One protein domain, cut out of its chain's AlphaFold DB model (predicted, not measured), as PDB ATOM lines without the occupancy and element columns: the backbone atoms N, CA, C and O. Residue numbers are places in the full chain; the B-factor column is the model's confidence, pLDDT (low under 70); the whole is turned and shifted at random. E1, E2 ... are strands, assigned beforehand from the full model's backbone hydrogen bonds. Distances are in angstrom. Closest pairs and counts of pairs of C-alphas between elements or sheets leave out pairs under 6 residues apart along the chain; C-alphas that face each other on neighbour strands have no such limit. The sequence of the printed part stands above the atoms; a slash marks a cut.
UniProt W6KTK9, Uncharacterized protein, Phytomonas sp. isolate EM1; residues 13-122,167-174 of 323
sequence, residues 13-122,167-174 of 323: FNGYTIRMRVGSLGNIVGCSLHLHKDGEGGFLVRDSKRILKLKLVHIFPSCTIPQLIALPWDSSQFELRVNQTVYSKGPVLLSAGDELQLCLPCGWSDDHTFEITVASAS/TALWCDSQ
ATOM      1  N   PHE A  13      20.095 -14.283  31.928       37.19
ATOM      2  CA  PHE A  13      19.489 -13.483  30.870       37.19
ATOM      3  C   PHE A  13      19.575 -14.262  29.545       37.19
ATOM      4  O   PHE A  13      20.666 -14.665  29.156       37.19
ATOM      5  N   ASN A  14      18.428 -14.480  28.890       46.81
ATOM      6  CA  ASN A  14      18.245 -14.995  27.520       46.81
ATOM      7  C   ASN A  14      19.207 -16.118  27.068       46.81
ATOM      8  O   ASN A  14      20.171 -15.869  26.346       46.81
ATOM      9  N   GLY A  15      18.903 -17.367  27.438       57.97
ATOM     10  CA  GLY A  15      19.606 -18.556  26.941       57.97
ATOM     11  C   GLY A  15      18.882 -19.242  25.776       57.97
ATOM     12  O   GLY A  15      17.654 -19.199  25.664       57.97
ATOM     13  N   TYR A  16      19.639 -19.933  24.922       55.78
ATOM     14  CA  TYR A  16      19.074 -20.824  23.903       55.78
ATOM     15  C   TYR A  16      19.063 -22.261  24.426       55.78
ATOM     16  O   TYR A  16      20.035 -22.727  25.019       55.78
ATOM     17  N   THR A  17      17.957 -22.967  24.194       65.38
ATOM     18  CA  THR A  17      17.812 -24.398  24.468       65.38
ATOM     19  C   THR A  17      17.555 -25.136  23.164       65.38
ATOM     20  O   THR A  17      16.474 -25.065  22.582       65.38
ATOM     21  N   ILE A  18      18.531 -25.896  22.697       57.59
ATOM     22  CA  ILE A  18      18.354 -26.713  21.500       57.59
ATOM     23  C   ILE A  18      17.786 -28.056  21.939       57.59
ATOM     24  O   ILE A  18      18.380 -28.727  22.782       57.59
ATOM     25  N   ARG A  19      16.631 -28.435  21.391       60.84
ATOM     26  CA  ARG A  19      15.958 -29.703  21.662       60.84
ATOM     27  C   ARG A  19      16.117 -30.612  20.459       60.84
ATOM     28  O   ARG A  19      15.697 -30.295  19.356       60.84
ATOM     29  N   MET A  20      16.709 -31.774  20.661       50.56
ATOM     30  CA  MET A  20      16.742 -32.800  19.631       50.56
ATOM     31  C   MET A  20      15.463 -33.636  19.713       50.56
ATOM     32  O   MET A  20      15.159 -34.147  20.788       50.56
ATOM     33  N   ARG A  21      14.739 -33.819  18.599       53.91
ATOM     34  CA  ARG A  21      13.657 -34.809  18.504       53.91
ATOM     35  C   ARG A  21      14.159 -36.003  17.686       53.91
ATOM     36  O   ARG A  21      14.373 -35.899  16.479       53.91
ATOM     37  N   VAL A  22      14.380 -37.136  18.352       43.22
ATOM     38  CA  VAL A  22      14.757 -38.400  17.698       43.22
ATOM     39  C   VAL A  22      13.586 -39.365  17.771       43.22
ATOM     40  O   VAL A  22      13.218 -39.768  18.871       43.22
ATOM     41  N   GLY A  23      13.029 -39.734  16.614       42.03
ATOM     42  CA  GLY A  23      11.999 -40.771  16.486       42.03
ATOM     43  C   GLY A  23      10.803 -40.362  15.622       42.03
ATOM     44  O   GLY A  23      10.620 -39.187  15.309       42.03
ATOM     45  N   SER A  24       9.977 -41.347  15.242       45.59
ATOM     46  CA  SER A  24       8.639 -41.073  14.700       45.59
ATOM     47  C   SER A  24       7.740 -40.526  15.818       45.59
ATOM     48  O   SER A  24       8.044 -40.714  16.997       45.59
ATOM     49  N   LEU A  25       6.638 -39.860  15.450       46.22
ATOM     50  CA  LEU A  25       5.685 -39.149  16.327       46.22
ATOM     51  C   LEU A  25       5.231 -39.888  17.614       46.22
ATOM     52  O   LEU A  25       4.608 -39.258  18.460       46.22
ATOM     53  N   GLY A  26       5.530 -41.182  17.783       42.09
ATOM     54  CA  GLY A  26       5.179 -41.985  18.958       42.09
ATOM     55  C   GLY A  26       6.282 -42.260  19.994       42.09
ATOM     56  O   GLY A  26       5.937 -42.722  21.070       42.09
ATOM     57  N   ASN A  27       7.572 -42.004  19.727       43.78
ATOM     58  CA  ASN A  27       8.670 -42.314  20.668       43.78
ATOM     59  C   ASN A  27       9.797 -41.274  20.555       43.78
ATOM     60  O   ASN A  27      10.774 -41.481  19.839       43.78
ATOM     61  N   ILE A  28       9.653 -40.140  21.246       46.25
ATOM     62  CA  ILE A  28      10.637 -39.049  21.209       46.25
ATOM     63  C   ILE A  28      11.569 -39.169  22.413       46.25
ATOM     64  O   ILE A  28      11.187 -38.831  23.533       46.25
ATOM     65  N   VAL A  29      12.817 -39.580  22.176       54.41
ATOM     66  CA  VAL A  29      13.889 -39.379  23.159       54.41
ATOM     67  C   VAL A  29      14.506 -38.007  22.925       54.41
ATOM     68  O   VAL A  29      15.210 -37.784  21.941       54.41
ATOM     69  N   GLY A  30      14.177 -37.066  23.811       55.84
ATOM     70  CA  GLY A  30      14.649 -35.689  23.737       55.84
ATOM     71  C   GLY A  30      15.981 -35.495  24.455       55.84
ATOM     72  O   GLY A  30      16.118 -35.863  25.619       55.84
ATOM     73  N   CYS A  31      16.949 -34.865  23.792       62.62
ATOM     74  CA  CYS A  31      18.129 -34.306  24.456       62.62
ATOM     75  C   CYS A  31      18.074 -32.781  24.369       62.62
ATOM     76  O   CYS A  31      17.758 -32.246  23.303       62.62
ATOM     77  N   SER A  32      18.387 -32.086  25.465       68.81
ATOM     78  CA  SER A  32      18.493 -30.627  25.490       68.81
ATOM     79  C   SER A  32      19.941 -30.174  25.667       68.81
ATOM     80  O   SER A  32      20.684 -30.709  26.489       68.81
ATOM     81  N   LEU A  33      20.337 -29.170  24.889       75.94
ATOM     82  CA  LEU A  33      21.589 -28.436  25.051       75.94
ATOM     83  C   LEU A  33      21.262 -26.992  25.412       75.94
ATOM     84  O   LEU A  33      20.546 -26.325  24.667       75.94
ATOM     85  N   HIS A  34      21.809 -26.513  26.524       80.25
ATOM     86  CA  HIS A  34      21.614 -25.147  26.993       80.25
ATOM     87  C   HIS A  34      22.891 -24.333  26.771       80.25
ATOM     88  O   HIS A  34      23.965 -24.762  27.183       80.25
ATOM     89  N   LEU A  35      22.767 -23.187  26.098       79.56
ATOM     90  CA  LEU A  35      23.857 -22.240  25.854       79.56
ATOM     91  C   LEU A  35      23.465 -20.888  26.456       79.56
ATOM     92  O   LEU A  35      22.407 -20.341  26.128       79.56
ATOM     93  N   HIS A  36      24.313 -20.355  27.331       78.50
ATOM     94  CA  HIS A  36      24.012 -19.192  28.166       78.50
ATOM     95  C   HIS A  36      24.997 -18.037  27.999       78.50
ATOM     96  O   HIS A  36      24.647 -16.898  28.305       78.50
ATOM     97  N   LYS A  37      26.239 -18.300  27.580       81.12
ATOM     98  CA  LYS A  37      27.292 -17.277  27.531       81.12
ATOM     99  C   LYS A  37      27.721 -16.968  26.108       81.12
ATOM    100  O   LYS A  37      27.793 -17.845  25.253       81.12
ATOM    101  N   ASP A  38      28.070 -15.707  25.876       83.50
ATOM    102  CA  ASP A  38      28.701 -15.308  24.623       83.50
ATOM    103  C   ASP A  38      29.993 -16.103  24.400       83.50
ATOM    104  O   ASP A  38      30.812 -16.279  25.305       83.50
ATOM    105  N   GLY A  39      30.148 -16.625  23.192       85.56
ATOM    106  CA  GLY A  39      31.241 -17.503  22.817       85.56
ATOM    107  C   GLY A  39      31.058 -18.974  23.202       85.56
ATOM    108  O   GLY A  39      31.841 -19.794  22.718       85.56
ATOM    109  N   GLU A  40      30.050 -19.323  24.007       87.31
ATOM    110  CA  GLU A  40      29.716 -20.714  24.313       87.31
ATOM    111  C   GLU A  40      29.272 -21.438  23.043       87.31
ATOM    112  O   GLU A  40      28.650 -20.856  22.153       87.31
ATOM    113  N   GLY A  41      29.619 -22.713  22.929       88.38
ATOM    114  CA  GLY A  41      29.295 -23.501  21.757       88.38
ATOM    115  C   GLY A  41      28.940 -24.926  22.114       88.38
ATOM    116  O   GLY A  41      29.213 -25.410  23.210       88.38
ATOM    117  N   GLY A  42      28.341 -25.602  21.149       86.94
ATOM    118  CA  GLY A  42      28.013 -27.010  21.261       86.94
ATOM    119  C   GLY A  42      28.000 -27.677  19.903       86.94
ATOM    120  O   GLY A  42      28.271 -27.058  18.873       86.94
ATOM    121  N   PHE A  43      27.701 -28.966  19.911       86.19
ATOM    122  CA  PHE A  43      27.734 -29.790  18.715       86.19
ATOM    123  C   PHE A  43      26.401 -30.500  18.555       86.19
ATOM    124  O   PHE A  43      25.930 -31.144  19.488       86.19
ATOM    125  N   LEU A  44      25.822 -30.423  17.362       84.69
ATOM    126  CA  LEU A  44      24.784 -31.351  16.945       84.69
ATOM    127  C   LEU A  44      25.461 -32.484  16.193       84.69
ATOM    128  O   LEU A  44      26.035 -32.283  15.122       84.69
ATOM    129  N   VAL A  45      25.425 -33.665  16.795       83.56
ATOM    130  CA  VAL A  45      26.016 -34.878  16.242       83.56
ATOM    131  C   VAL A  45      24.879 -35.788  15.834       83.56
ATOM    132  O   VAL A  45      24.055 -36.159  16.666       83.56
ATOM    133  N   ARG A  46      24.841 -36.150  14.556       81.00
ATOM    134  CA  ARG A  46      23.942 -37.197  14.067       81.00
ATOM    135  C   ARG A  46      24.662 -38.530  13.931       81.00
ATOM    136  O   ARG A  46      24.148 -39.553  14.359       81.00
ATOM    137  N   ASP A  47      25.854 -38.499  13.349       81.44
ATOM    138  CA  ASP A  47      26.759 -39.641  13.241       81.44
ATOM    139  C   ASP A  47      28.216 -39.156  13.166       81.44
ATOM    140  O   ASP A  47      28.505 -37.973  13.354       81.44
ATOM    141  N   SER A  48      29.148 -40.070  12.887       79.94
ATOM    142  CA  SER A  48      30.583 -39.776  12.823       79.94
ATOM    143  C   SER A  48      30.992 -38.805  11.711       79.94
ATOM    144  O   SER A  48      32.097 -38.270  11.765       79.94
ATOM    145  N   LYS A  49      30.136 -38.574  10.709       82.75
ATOM    146  CA  LYS A  49      30.399 -37.672   9.580       82.75
ATOM    147  C   LYS A  49      29.590 -36.382   9.670       82.75
ATOM    148  O   LYS A  49      29.989 -35.376   9.102       82.75
ATOM    149  N   ARG A  50      28.460 -36.393  10.371       86.69
ATOM    150  CA  ARG A  50      27.514 -35.274  10.416       86.69
ATOM    151  C   ARG A  50      27.550 -34.602  11.771       86.69
ATOM    152  O   ARG A  50      26.773 -34.922  12.672       86.69
ATOM    153  N   ILE A  51      28.494 -33.674  11.882       88.12
ATOM    154  CA  ILE A  51      28.760 -32.902  13.090       88.12
ATOM    155  C   ILE A  51      28.627 -31.421  12.750       88.12
ATOM    156  O   ILE A  51      29.481 -30.848  12.070       88.12
ATOM    157  N   LEU A  52      27.573 -30.786  13.255       90.69
ATOM    158  CA  LEU A  52      27.370 -29.351  13.129       90.69
ATOM    159  C   LEU A  52      27.832 -28.649  14.404       90.69
ATOM    160  O   LEU A  52      27.353 -28.950  15.496       90.69
ATOM    161  N   LYS A  53      28.741 -27.683  14.266       92.56
ATOM    162  CA  LYS A  53      29.186 -26.852  15.389       92.56
ATOM    163  C   LYS A  53      28.300 -25.618  15.500       92.56
ATOM    164  O   LYS A  53      28.092 -24.913  14.513       92.56
ATOM    165  N   LEU A  54      27.836 -25.339  16.706       91.56
ATOM    166  CA  LEU A  54      27.015 -24.186  17.043       91.56
ATOM    167  C   LEU A  54      27.770 -23.278  18.004       91.56
ATOM    168  O   LEU A  54      28.545 -23.756  18.836       91.56
ATOM    169  N   LYS A  55      27.532 -21.972  17.906       91.56
ATOM    170  CA  LYS A  55      28.108 -20.982  18.814       91.56
ATOM    171  C   LYS A  55      27.098 -19.885  19.114       91.56
ATOM    172  O   LYS A  55      26.404 -19.426  18.215       91.56
ATOM    173  N   LEU A  56      27.021 -19.462  20.365       89.25
ATOM    174  CA  LEU A  56      26.252 -18.301  20.779       89.25
ATOM    175  C   LEU A  56      27.149 -17.067  20.648       89.25
ATOM    176  O   LEU A  56      28.233 -17.039  21.228       89.25
ATOM    177  N   VAL A  57      26.756 -16.087  19.834       87.56
ATOM    178  CA  VAL A  57      27.579 -14.905  19.536       87.56
ATOM    179  C   VAL A  57      26.756 -13.621  19.482       87.56
ATOM    180  O   VAL A  57      25.683 -13.573  18.886       87.56
ATOM    181  N   HIS A  58      27.298 -12.534  20.019       86.81
ATOM    182  CA  HIS A  58      26.840 -11.184  19.704       86.81
ATOM    183  C   HIS A  58      27.487 -10.737  18.392       86.81
ATOM    184  O   HIS A  58      28.678 -10.435  18.337       86.81
ATOM    185  N   ILE A  59      26.704 -10.712  17.310       80.56
ATOM    186  CA  ILE A  59      27.211 -10.329  15.980       80.56
ATOM    187  C   ILE A  59      27.671  -8.869  15.962       80.56
ATOM    188  O   ILE A  59      28.661  -8.535  15.310       80.56
ATOM    189  N   PHE A  60      26.981  -8.009  16.711       79.25
ATOM    190  CA  PHE A  60      27.315  -6.599  16.840       79.25
ATOM    191  C   PHE A  60      27.569  -6.238  18.305       79.25
ATOM    192  O   PHE A  60      26.813  -6.687  19.166       79.25
ATOM    193  N   PRO A  61      28.547  -5.359  18.596       75.50
ATOM    194  CA  PRO A  61      28.780  -4.855  19.952       75.50
ATOM    195  C   PRO A  61      27.557  -4.163  20.571       75.50
ATOM    196  O   PRO A  61      27.460  -4.054  21.787       75.50
ATOM    197  N   SER A  62      26.642  -3.670  19.733       78.69
ATOM    198  CA  SER A  62      25.406  -2.992  20.131       78.69
ATOM    199  C   SER A  62      24.195  -3.920  20.264       78.69
ATOM    200  O   SER A  62      23.146  -3.471  20.726       78.69
ATOM    201  N   CYS A  63      24.295  -5.189  19.855       76.00
ATOM    202  CA  CYS A  63      23.199  -6.134  20.038       76.00
ATOM    203  C   CYS A  63      23.100  -6.518  21.513       76.00
ATOM    204  O   CYS A  63      24.079  -6.926  22.124       76.00
ATOM    205  N   THR A  64      21.897  -6.425  22.068       77.19
ATOM    206  CA  THR A  64      21.589  -6.865  23.436       77.19
ATOM    207  C   THR A  64      21.210  -8.341  23.509       77.19
ATOM    208  O   THR A  64      21.160  -8.911  24.596       77.19
ATOM    209  N   ILE A  65      20.908  -8.952  22.362       79.12
ATOM    210  CA  ILE A  65      20.448 -10.331  22.266       79.12
ATOM    211  C   ILE A  65      21.537 -11.135  21.548       79.12
ATOM    212  O   ILE A  65      21.828 -10.832  20.384       79.12
ATOM    213  N   PRO A  66      22.150 -12.133  22.209       81.81
ATOM    214  CA  PRO A  66      23.068 -13.036  21.536       81.81
ATOM    215  C   PRO A  66      22.309 -13.839  20.483       81.81
ATOM    216  O   PRO A  66      21.146 -14.180  20.675       81.81
ATOM    217  N   GLN A  67      22.965 -14.165  19.376       85.06
ATOM    218  CA  GLN A  67      22.379 -14.971  18.313       85.06
ATOM    219  C   GLN A  67      23.119 -16.297  18.183       85.06
ATOM    220  O   GLN A  67      24.335 -16.378  18.363       85.06
ATOM    221  N   LEU A  68      22.377 -17.356  17.876       89.88
ATOM    222  CA  LEU A  68      22.950 -18.675  17.665       89.88
ATOM    223  C   LEU A  68      23.415 -18.791  16.211       89.88
ATOM    224  O   LEU A  68      22.646 -18.549  15.287       89.88
ATOM    225  N   ILE A  69      24.671 -19.170  15.993       93.00
ATOM    226  CA  ILE A  69      25.239 -19.352  14.656       93.00
ATOM    227  C   ILE A  69      25.697 -20.796  14.465       93.00
ATOM    228  O   ILE A  69      26.417 -21.357  15.294       93.00
ATOM    229  N   ALA A  70      25.305 -21.395  13.345       94.19
ATOM    230  CA  ALA A  70      25.938 -22.591  12.819       94.19
ATOM    231  C   ALA A  70      27.253 -22.200  12.144       94.19
ATOM    232  O   ALA A  70      27.264 -21.412  11.197       94.19
ATOM    233  N   LEU A  71      28.369 -22.734  12.634       94.69
ATOM    234  CA  LEU A  71      29.688 -22.491  12.052       94.69
ATOM    235  C   LEU A  71      29.841 -23.235  10.717       94.69
ATOM    236  O   LEU A  71      29.118 -24.201  10.490       94.69
ATOM    237  N   PRO A  72      30.779 -22.834   9.840       96.50
ATOM    238  CA  PRO A  72      31.018 -23.529   8.577       96.50
ATOM    239  C   PRO A  72      31.248 -25.040   8.745       96.50
ATOM    240  O   PRO A  72      31.974 -25.469   9.645       96.50
ATOM    241  N   TRP A  73      30.661 -25.825   7.842       94.69
ATOM    242  CA  TRP A  73      30.819 -27.277   7.738       94.69
ATOM    243  C   TRP A  73      31.258 -27.677   6.323       94.69
ATOM    244  O   TRP A  73      31.274 -26.852   5.405       94.69
ATOM    245  N   ASP A  74      31.638 -28.942   6.165       91.69
ATOM    246  CA  ASP A  74      32.032 -29.527   4.887       91.69
ATOM    247  C   ASP A  74      30.796 -30.042   4.134       91.69
ATOM    248  O   ASP A  74      30.143 -30.997   4.559       91.69
ATOM    249  N   SER A  75      30.491 -29.414   2.996       90.94
ATOM    250  CA  SER A  75      29.338 -29.755   2.155       90.94
ATOM    251  C   SER A  75      29.416 -31.164   1.564       90.94
ATOM    252  O   SER A  75      28.410 -31.692   1.103       90.94
ATOM    253  N   SER A  76      30.604 -31.776   1.537       90.19
ATOM    254  CA  SER A  76      30.764 -33.166   1.101       90.19
ATOM    255  C   SER A  76      30.252 -34.172   2.137       90.19
ATOM    256  O   SER A  76      29.972 -35.320   1.793       90.19
ATOM    257  N   GLN A  77      30.118 -33.750   3.399       89.19
ATOM    258  CA  GLN A  77      29.653 -34.597   4.495       89.19
ATOM    259  C   GLN A  77      28.138 -34.509   4.668       89.19
ATOM    260  O   GLN A  77      27.483 -35.538   4.849       89.19
ATOM    261  N   PHE A  78      27.589 -33.293   4.636       91.06
ATOM    262  CA  PHE A  78      26.158 -33.040   4.775       91.06
ATOM    263  C   PHE A  78      25.758 -31.640   4.309       91.06
ATOM    264  O   PHE A  78      26.577 -30.729   4.197       91.06
ATOM    265  N   GLU A  79      24.456 -31.474   4.115       93.19
ATOM    266  CA  GLU A  79      23.779 -30.197   3.948       93.19
ATOM    267  C   GLU A  79      22.944 -29.901   5.198       93.19
ATOM    268  O   GLU A  79      22.343 -30.796   5.798       93.19
ATOM    269  N   LEU A  80      22.920 -28.638   5.617       92.75
ATOM    270  CA  LEU A  80      22.075 -28.188   6.715       92.75
ATOM    271  C   LEU A  80      20.763 -27.688   6.126       92.75
ATOM    272  O   LEU A  80      20.754 -26.682   5.423       92.75
ATOM    273  N   ARG A  81      19.646 -28.337   6.437       92.88
ATOM    274  CA  ARG A  81      18.326 -27.768   6.174       92.88
ATOM    275  C   ARG A  81      17.847 -27.040   7.422       92.88
ATOM    276  O   ARG A  81      17.846 -27.621   8.502       92.88
ATOM    277  N   VAL A  82      17.459 -25.781   7.259       92.25
ATOM    278  CA  VAL A  82      16.802 -24.974   8.291       92.25
ATOM    279  C   VAL A  82      15.388 -24.696   7.809       92.25
ATOM    280  O   VAL A  82      15.195 -24.052   6.774       92.25
ATOM    281  N   ASN A  83      14.403 -25.218   8.528       88.75
ATOM    282  CA  ASN A  83      13.008 -25.298   8.131       88.75
ATOM    283  C   ASN A  83      12.890 -26.035   6.781       88.75
ATOM    284  O   ASN A  83      13.031 -27.253   6.718       88.75
ATOM    285  N   GLN A  84      12.713 -25.301   5.678       88.56
ATOM    286  CA  GLN A  84      12.654 -25.847   4.312       88.56
ATOM    287  C   GLN A  84      13.816 -25.384   3.419       88.56
ATOM    288  O   GLN A  84      13.939 -25.815   2.272       88.56
ATOM    289  N   THR A  85      14.694 -24.526   3.938       92.88
ATOM    290  CA  THR A  85      15.807 -23.953   3.180       92.88
ATOM    291  C   THR A  85      17.052 -24.802   3.370       92.88
ATOM    292  O   THR A  85      17.482 -25.040   4.497       92.88
ATOM    293  N   VAL A  86      17.648 -25.247   2.265       93.00
ATOM    294  CA  VAL A  86      18.865 -26.064   2.277       93.00
ATOM    295  C   VAL A  86      20.093 -25.177   2.118       93.00
ATOM    296  O   VAL A  86      20.197 -24.381   1.185       93.00
ATOM    297  N   TYR A  87      21.045 -25.357   3.022       94.75
ATOM    298  CA  TYR A  87      22.345 -24.718   3.012       94.75
ATOM    299  C   TYR A  87      23.403 -25.782   2.748       94.75
ATOM    300  O   TYR A  87      23.564 -26.736   3.509       94.75
ATOM    301  N   SER A  88      24.172 -25.593   1.680       93.94
ATOM    302  CA  SER A  88      25.312 -26.459   1.382       93.94
ATOM    303  C   SER A  88      26.529 -26.120   2.241       93.94
ATOM    304  O   SER A  88      27.358 -26.982   2.493       93.94
ATOM    305  N   LYS A  89      26.643 -24.881   2.736       94.25
ATOM    306  CA  LYS A  89      27.756 -24.433   3.582       94.25
ATOM    307  C   LYS A  89      27.348 -23.306   4.523       94.25
ATOM    308  O   LYS A  89      26.444 -22.531   4.217       94.25
ATOM    309  N   GLY A  90      28.078 -23.196   5.628       92.44
ATOM    310  CA  GLY A  90      27.906 -22.144   6.623       92.44
ATOM    311  C   GLY A  90      28.756 -20.882   6.389       92.44
ATOM    312  O   GLY A  90      29.509 -20.793   5.412       92.44
ATOM    313  N   PRO A  91      28.673 -19.916   7.319       94.69
ATOM    314  CA  PRO A  91      27.846 -19.983   8.519       94.69
ATOM    315  C   PRO A  91      26.367 -19.704   8.225       94.69
ATOM    316  O   PRO A  91      26.040 -19.079   7.216       94.69
ATOM    317  N   VAL A  92      25.491 -20.118   9.136       95.06
ATOM    318  CA  VAL A  92      24.054 -19.813   9.073       95.06
ATOM    319  C   VAL A  92      23.600 -19.263  10.412       95.06
ATOM    320  O   VAL A  92      23.914 -19.827  11.458       95.06
ATOM    321  N   LEU A  93      22.889 -18.139  10.368       92.81
ATOM    322  CA  LEU A  93      22.265 -17.562  11.546       92.81
ATOM    323  C   LEU A  93      20.991 -18.335  11.869       92.81
ATOM    324  O   LEU A  93      20.171 -18.549  10.980       92.81
ATOM    325  N   LEU A  94      20.846 -18.739  13.124       90.69
ATOM    326  CA  LEU A  94      19.739 -19.553  13.590       90.69
ATOM    327  C   LEU A  94      18.853 -18.746  14.532       90.69
ATOM    328  O   LEU A  94      19.330 -18.064  15.446       90.69
ATOM    329  N   SER A  95      17.554 -18.848  14.303       86.94
ATOM    330  CA  SER A  95      16.513 -18.173  15.060       86.94
ATOM    331  C   SER A  95      15.815 -19.131  16.018       86.94
ATOM    332  O   SER A  95      15.865 -20.355  15.893       86.94
ATOM    333  N   ALA A  96      15.145 -18.554  17.013       81.06
ATOM    334  CA  ALA A  96      14.209 -19.304  17.835       81.06
ATOM    335  C   ALA A  96      13.090 -19.880  16.954       81.06
ATOM    336  O   ALA A  96      12.534 -19.152  16.136       81.06
ATOM    337  N   GLY A  97      12.745 -21.150  17.153       81.06
ATOM    338  CA  GLY A  97      11.725 -21.851  16.374       81.06
ATOM    339  C   GLY A  97      12.241 -22.495  15.088       81.06
ATOM    340  O   GLY A  97      11.471 -23.192  14.436       81.06
ATOM    341  N   ASP A  98      13.515 -22.308  14.731       86.56
ATOM    342  CA  ASP A  98      14.083 -22.980  13.566       86.56
ATOM    343  C   ASP A  98      14.178 -24.497  13.788       86.56
ATOM    344  O   ASP A  98      14.699 -24.980  14.801       86.56
ATOM    345  N   GLU A  99      13.722 -25.248  12.791       86.75
ATOM    346  CA  GLU A  99      13.874 -26.692  12.685       86.75
ATOM    347  C   GLU A  99      15.122 -27.015  11.859       86.75
ATOM    348  O   GLU A  99      15.247 -26.608  10.710       86.75
ATOM    349  N   LEU A 100      16.073 -27.752  12.419       88.69
ATOM    350  CA  LEU A 100      17.304 -28.144  11.748       88.69
ATOM    351  C   LEU A 100      17.266 -29.615  11.354       88.69
ATOM    352  O   LEU A 100      16.903 -30.481  12.148       88.69
ATOM    353  N   GLN A 101      17.751 -29.920  10.159       89.25
ATOM    354  CA  GLN A 101      17.998 -31.282   9.700       89.25
ATOM    355  C   GLN A 101      19.397 -31.364   9.083       89.25
ATOM    356  O   GLN A 101      19.797 -30.508   8.294       89.25
ATOM    357  N   LEU A 102      20.155 -32.399   9.456       89.06
ATOM    358  CA  LEU A 102      21.470 -32.697   8.877       89.06
ATOM    359  C   LEU A 102      21.298 -33.746   7.773       89.06
ATOM    360  O   LEU A 102      21.276 -34.948   8.054       89.06
ATOM    361  N   CYS A 103      21.141 -33.285   6.535       86.50
ATOM    362  CA  CYS A 103      20.810 -34.103   5.371       86.50
ATOM    363  C   CYS A 103      22.071 -34.582   4.643       86.50
ATOM    364  O   CYS A 103      23.069 -33.871   4.586       86.50
ATOM    365  N   LEU A 104      22.039 -35.771   4.045       85.25
ATOM    366  CA  LEU A 104      23.115 -36.197   3.148       85.25
ATOM    367  C   LEU A 104      23.043 -35.441   1.810       85.25
ATOM    368  O   LEU A 104      21.935 -35.209   1.318       85.25
ATOM    369  N   PRO A 105      24.189 -35.127   1.177       77.62
ATOM    370  CA  PRO A 105      24.193 -34.568  -0.168       77.62
ATOM    371  C   PRO A 105      23.509 -35.568  -1.111       77.62
ATOM    372  O   PRO A 105      23.891 -36.739  -1.148       77.62
ATOM    373  N   CYS A 106      22.486 -35.125  -1.843       70.62
ATOM    374  CA  CYS A 106      21.707 -35.928  -2.802       70.62
ATOM    375  C   CYS A 106      20.718 -36.964  -2.213       70.62
ATOM    376  O   CYS A 106      20.139 -37.738  -2.976       70.62
ATOM    377  N   GLY A 107      20.489 -36.991  -0.896       63.25
ATOM    378  CA  GLY A 107      19.524 -37.895  -0.253       63.25
ATOM    379  C   GLY A 107      18.214 -37.199   0.123       63.25
ATOM    380  O   GLY A 107      18.224 -36.074   0.620       63.25
ATOM    381  N   TRP A 108      17.072 -37.862  -0.083       52.09
ATOM    382  CA  TRP A 108      15.786 -37.375   0.426       52.09
ATOM    383  C   TRP A 108      15.641 -37.705   1.914       52.09
ATOM    384  O   TRP A 108      15.790 -38.857   2.301       52.09
ATOM    385  N   SER A 109      15.331 -36.660   2.686       54.75
ATOM    386  CA  SER A 109      14.750 -36.638   4.034       54.75
ATOM    387  C   SER A 109      15.238 -37.706   5.010       54.75
ATOM    388  O   SER A 109      14.767 -38.835   5.044       54.75
ATOM    389  N   ASP A 110      16.113 -37.282   5.902       59.75
ATOM    390  CA  ASP A 110      16.378 -37.995   7.134       59.75
ATOM    391  C   ASP A 110      15.305 -37.636   8.182       59.75
ATOM    392  O   ASP A 110      15.146 -36.463   8.505       59.75
ATOM    393  N   ASP A 111      14.628 -38.620   8.786       63.69
ATOM    394  CA  ASP A 111      13.472 -38.399   9.689       63.69
ATOM    395  C   ASP A 111      13.776 -37.631  10.989       63.69
ATOM    396  O   ASP A 111      12.871 -37.300  11.753       63.69
ATOM    397  N   HIS A 112      15.051 -37.376  11.297       64.44
ATOM    398  CA  HIS A 112      15.409 -36.766  12.582       64.44
ATOM    399  C   HIS A 112      15.558 -35.264  12.413       64.44
ATOM    400  O   HIS A 112      16.407 -34.806  11.639       64.44
ATOM    401  N   THR A 113      14.761 -34.535  13.186       66.25
ATOM    402  CA  THR A 113      14.688 -33.078  13.172       66.25
ATOM    403  C   THR A 113      15.098 -32.553  14.541       66.25
ATOM    404  O   THR A 113      14.632 -33.018  15.582       66.25
ATOM    405  N   PHE A 114      16.002 -31.588  14.553       66.31
ATOM    406  CA  PHE A 114      16.379 -30.839  15.742       66.31
ATOM    407  C   PHE A 114      15.553 -29.558  15.758       66.31
ATOM    408  O   PHE A 114      15.331 -28.960  14.719       66.31
ATOM    409  N   GLU A 115      15.104 -29.110  16.914       72.94
ATOM    410  CA  GLU A 115      14.315 -27.891  17.056       72.94
ATOM    411  C   GLU A 115      15.041 -26.937  17.998       72.94
ATOM    412  O   GLU A 115      15.504 -27.317  19.078       72.94
ATOM    413  N   ILE A 116      15.148 -25.676  17.602       70.56
ATOM    414  CA  ILE A 116      15.752 -24.650  18.439       70.56
ATOM    415  C   ILE A 116      14.653 -23.951  19.219       70.56
ATOM    416  O   ILE A 116      13.802 -23.271  18.656       70.56
ATOM    417  N   THR A 117      14.711 -24.041  20.541       68.00
ATOM    418  CA  THR A 117      13.801 -23.307  21.422       68.00
ATOM    419  C   THR A 117      14.573 -22.244  22.195       68.00
ATOM    420  O   THR A 117      15.695 -22.466  22.643       68.00
ATOM    421  N   VAL A 118      13.999 -21.059  22.370       56.56
ATOM    422  CA  VAL A 118      14.551 -20.086  23.320       56.56
ATOM    423  C   VAL A 118      13.901 -20.341  24.665       56.56
ATOM    424  O   VAL A 118      12.677 -20.347  24.772       56.56
ATOM    425  N   ALA A 119      14.721 -20.563  25.690       57.31
ATOM    426  CA  ALA A 119      14.241 -20.627  27.058       57.31
ATOM    427  C   ALA A 119      14.531 -19.277  27.710       57.31
ATOM    428  O   ALA A 119      15.673 -18.961  28.045       57.31
ATOM    429  N   SER A 120      13.488 -18.464  27.876       41.66
ATOM    430  CA  SER A 120      13.579 -17.303  28.751       41.66
ATOM    431  C   SER A 120      13.436 -17.802  30.184       41.66
ATOM    432  O   SER A 120      12.370 -18.269  30.580       41.66
ATOM    433  N   ALA A 121      14.522 -17.763  30.954       44.06
ATOM    434  CA  ALA A 121      14.419 -17.914  32.394       44.06
ATOM    435  C   ALA A 121      13.858 -16.595  32.940       44.06
ATOM    436  O   ALA A 121      14.610 -15.664  33.230       44.06
ATOM    437  N   SER A 122      12.531 -16.487  33.030       37.41
ATOM    438  CA  SER A 122      11.904 -15.418  33.801       37.41
ATOM    439  C   SER A 122      12.296 -15.627  35.258       37.41
ATOM    440  O   SER A 122      11.805 -16.536  35.929       37.41
ATOM    441  N   THR A 167      25.170 -40.720  20.235       35.34
ATOM    442  CA  THR A 167      24.779 -39.301  20.212       35.34
ATOM    443  C   THR A 167      25.431 -38.623  21.409       35.34
ATOM    444  O   THR A 167      24.843 -38.496  22.480       35.34
ATOM    445  N   ALA A 168      26.709 -38.273  21.270       34.31
ATOM    446  CA  ALA A 168      27.444 -37.570  22.313       34.31
ATOM    447  C   ALA A 168      27.327 -36.057  22.088       34.31
ATOM    448  O   ALA A 168      28.005 -35.486  21.236       34.31
ATOM    449  N   LEU A 169      26.463 -35.409  22.866       36.31
ATOM    450  CA  LEU A 169      26.490 -33.964  23.071       36.31
ATOM    451  C   LEU A 169      27.699 -33.642  23.959       36.31
ATOM    452  O   LEU A 169      27.733 -34.020  25.130       36.31
ATOM    453  N   TRP A 170      28.713 -32.989  23.394       33.31
ATOM    454  CA  TRP A 170      29.892 -32.538  24.134       33.31
ATOM    455  C   TRP A 170      29.814 -31.026  24.346       33.31
ATOM    456  O   TRP A 170      29.694 -30.271  23.384       33.31
ATOM    457  N   CYS A 171      29.885 -30.585  25.600       30.36
ATOM    458  CA  CYS A 171      29.988 -29.174  25.959       30.36
ATOM    459  C   CYS A 171      31.442 -28.881  26.340       30.36
ATOM    460  O   CYS A 171      31.987 -29.526  27.236       30.36
ATOM    461  N   ASP A 172      32.082 -27.936  25.651       33.50
ATOM    462  CA  ASP A 172      33.441 -27.493  25.981       33.50
ATOM    463  C   ASP A 172      33.371 -26.294  26.938       33.50
ATOM    464  O   ASP A 172      33.747 -25.167  26.611       33.50
ATOM    465  N   SER A 173      32.816 -26.510  28.134       31.03
ATOM    466  CA  SER A 173      32.828 -25.504  29.194       31.03
ATOM    467  C   SER A 173      34.090 -25.685  30.035       31.03
ATOM    468  O   SER A 173      34.064 -26.385  31.043       31.03
ATOM    469  N   GLN A 174      35.201 -25.094  29.593       34.75
ATOM    470  CA  GLN A 174      36.271 -24.497  30.414       34.75
ATOM    471  C   GLN A 174      37.560 -24.396  29.595       34.75
ATOM    472  O   GLN A 174      38.479 -25.201  29.725       34.75
TER     473      GLN A 174
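This is residues 13 to 122 and 167 to 174 of the 323 residues of an uncharacterized protein of Phytomonas sp. isolate EM1 (UniProt W6KTK9). Two antiparallel sheets stand face to face as a sandwich: a long, strongly twisted sheet of six strands, E2 E1 E10 E9 E6 E7, partly covered by a smaller sheet of four, E3 E4 E5 E8. The strands of the two sheets run nearly along each other, at 6 degrees, but the sheets' best planes are 36 degrees apart, and the chain changes from one sheet to the other four times. The printed part has 118 residues with ten named strands, E1 to E10 along the chain, and no named helix. The class is all strand, though under half of the residues, 53, are in named elements. The whole is compact, with a radius of gyration of the C-alphas of 14.0 A and spans of 41 by 31 by 29 A.

In the sheet of six, E1 is residues 15 to 22, 22.4 A long, and begins at C-alpha 15 at (19.606, -18.556, 26.941). E2 is residues 29 to 35, 20.0 A long, and E10 is residues 113 to 119, 18.7 A long, ending at C-alpha 119 at (14.241, -20.627, 27.058). E9 is residues 99 to 103, E6 residues 79 to 82 and E7 residues 85 to 87. In the sheet of four, E3 is residues 41 to 45, E4 residues 51 to 57, 19.2 A long, E5 residues 67 to 70 and E8 residues 92 to 94.

E2 and E7 are the edge strands of the sheet of six. E1 and E2 form a hairpin at 160 degrees, with N 18 and O 33 2.9 A apart. On the other side of E1, E10 is antiparallel at 154 degrees, with N 19 and O 115 2.8 A apart. Pairing of E9 is staggered: residues 99 to 100 pair with E10, where N 100 and O 114 are 2.7 A apart, and residues 100 to 103 with E6, where N 101 and O 81 are 2.8 A apart. E6 and E7 form a hairpin, with N 82 and O 85 2.9 A apart. E3, E4 and E5 make a meander, each strand the antiparallel neighbour of the one before; N 44 and O 52 are 2.8 A apart, as are N 57 and O 67. E8 is antiparallel to E5, with N 70 and O 92 2.8 A apart. Between the sheets, the closest C-alphas of E1 and E5 are those of Tyr 16 and Leu 68, 7.7 A apart.

The two C-alphas farthest apart, those of Gly 26 and Pro 61, are 44.0 A apart. Residues 123 to 166 are cut out, and C-alphas 122 and 167 are 30.3 A apart across the cut. No link between named strands is long. The mean pLDDT of the printed part is 73.5; residues 13 to 32, 107 to 114, 117 to 122 and 167 to 174 are under 70.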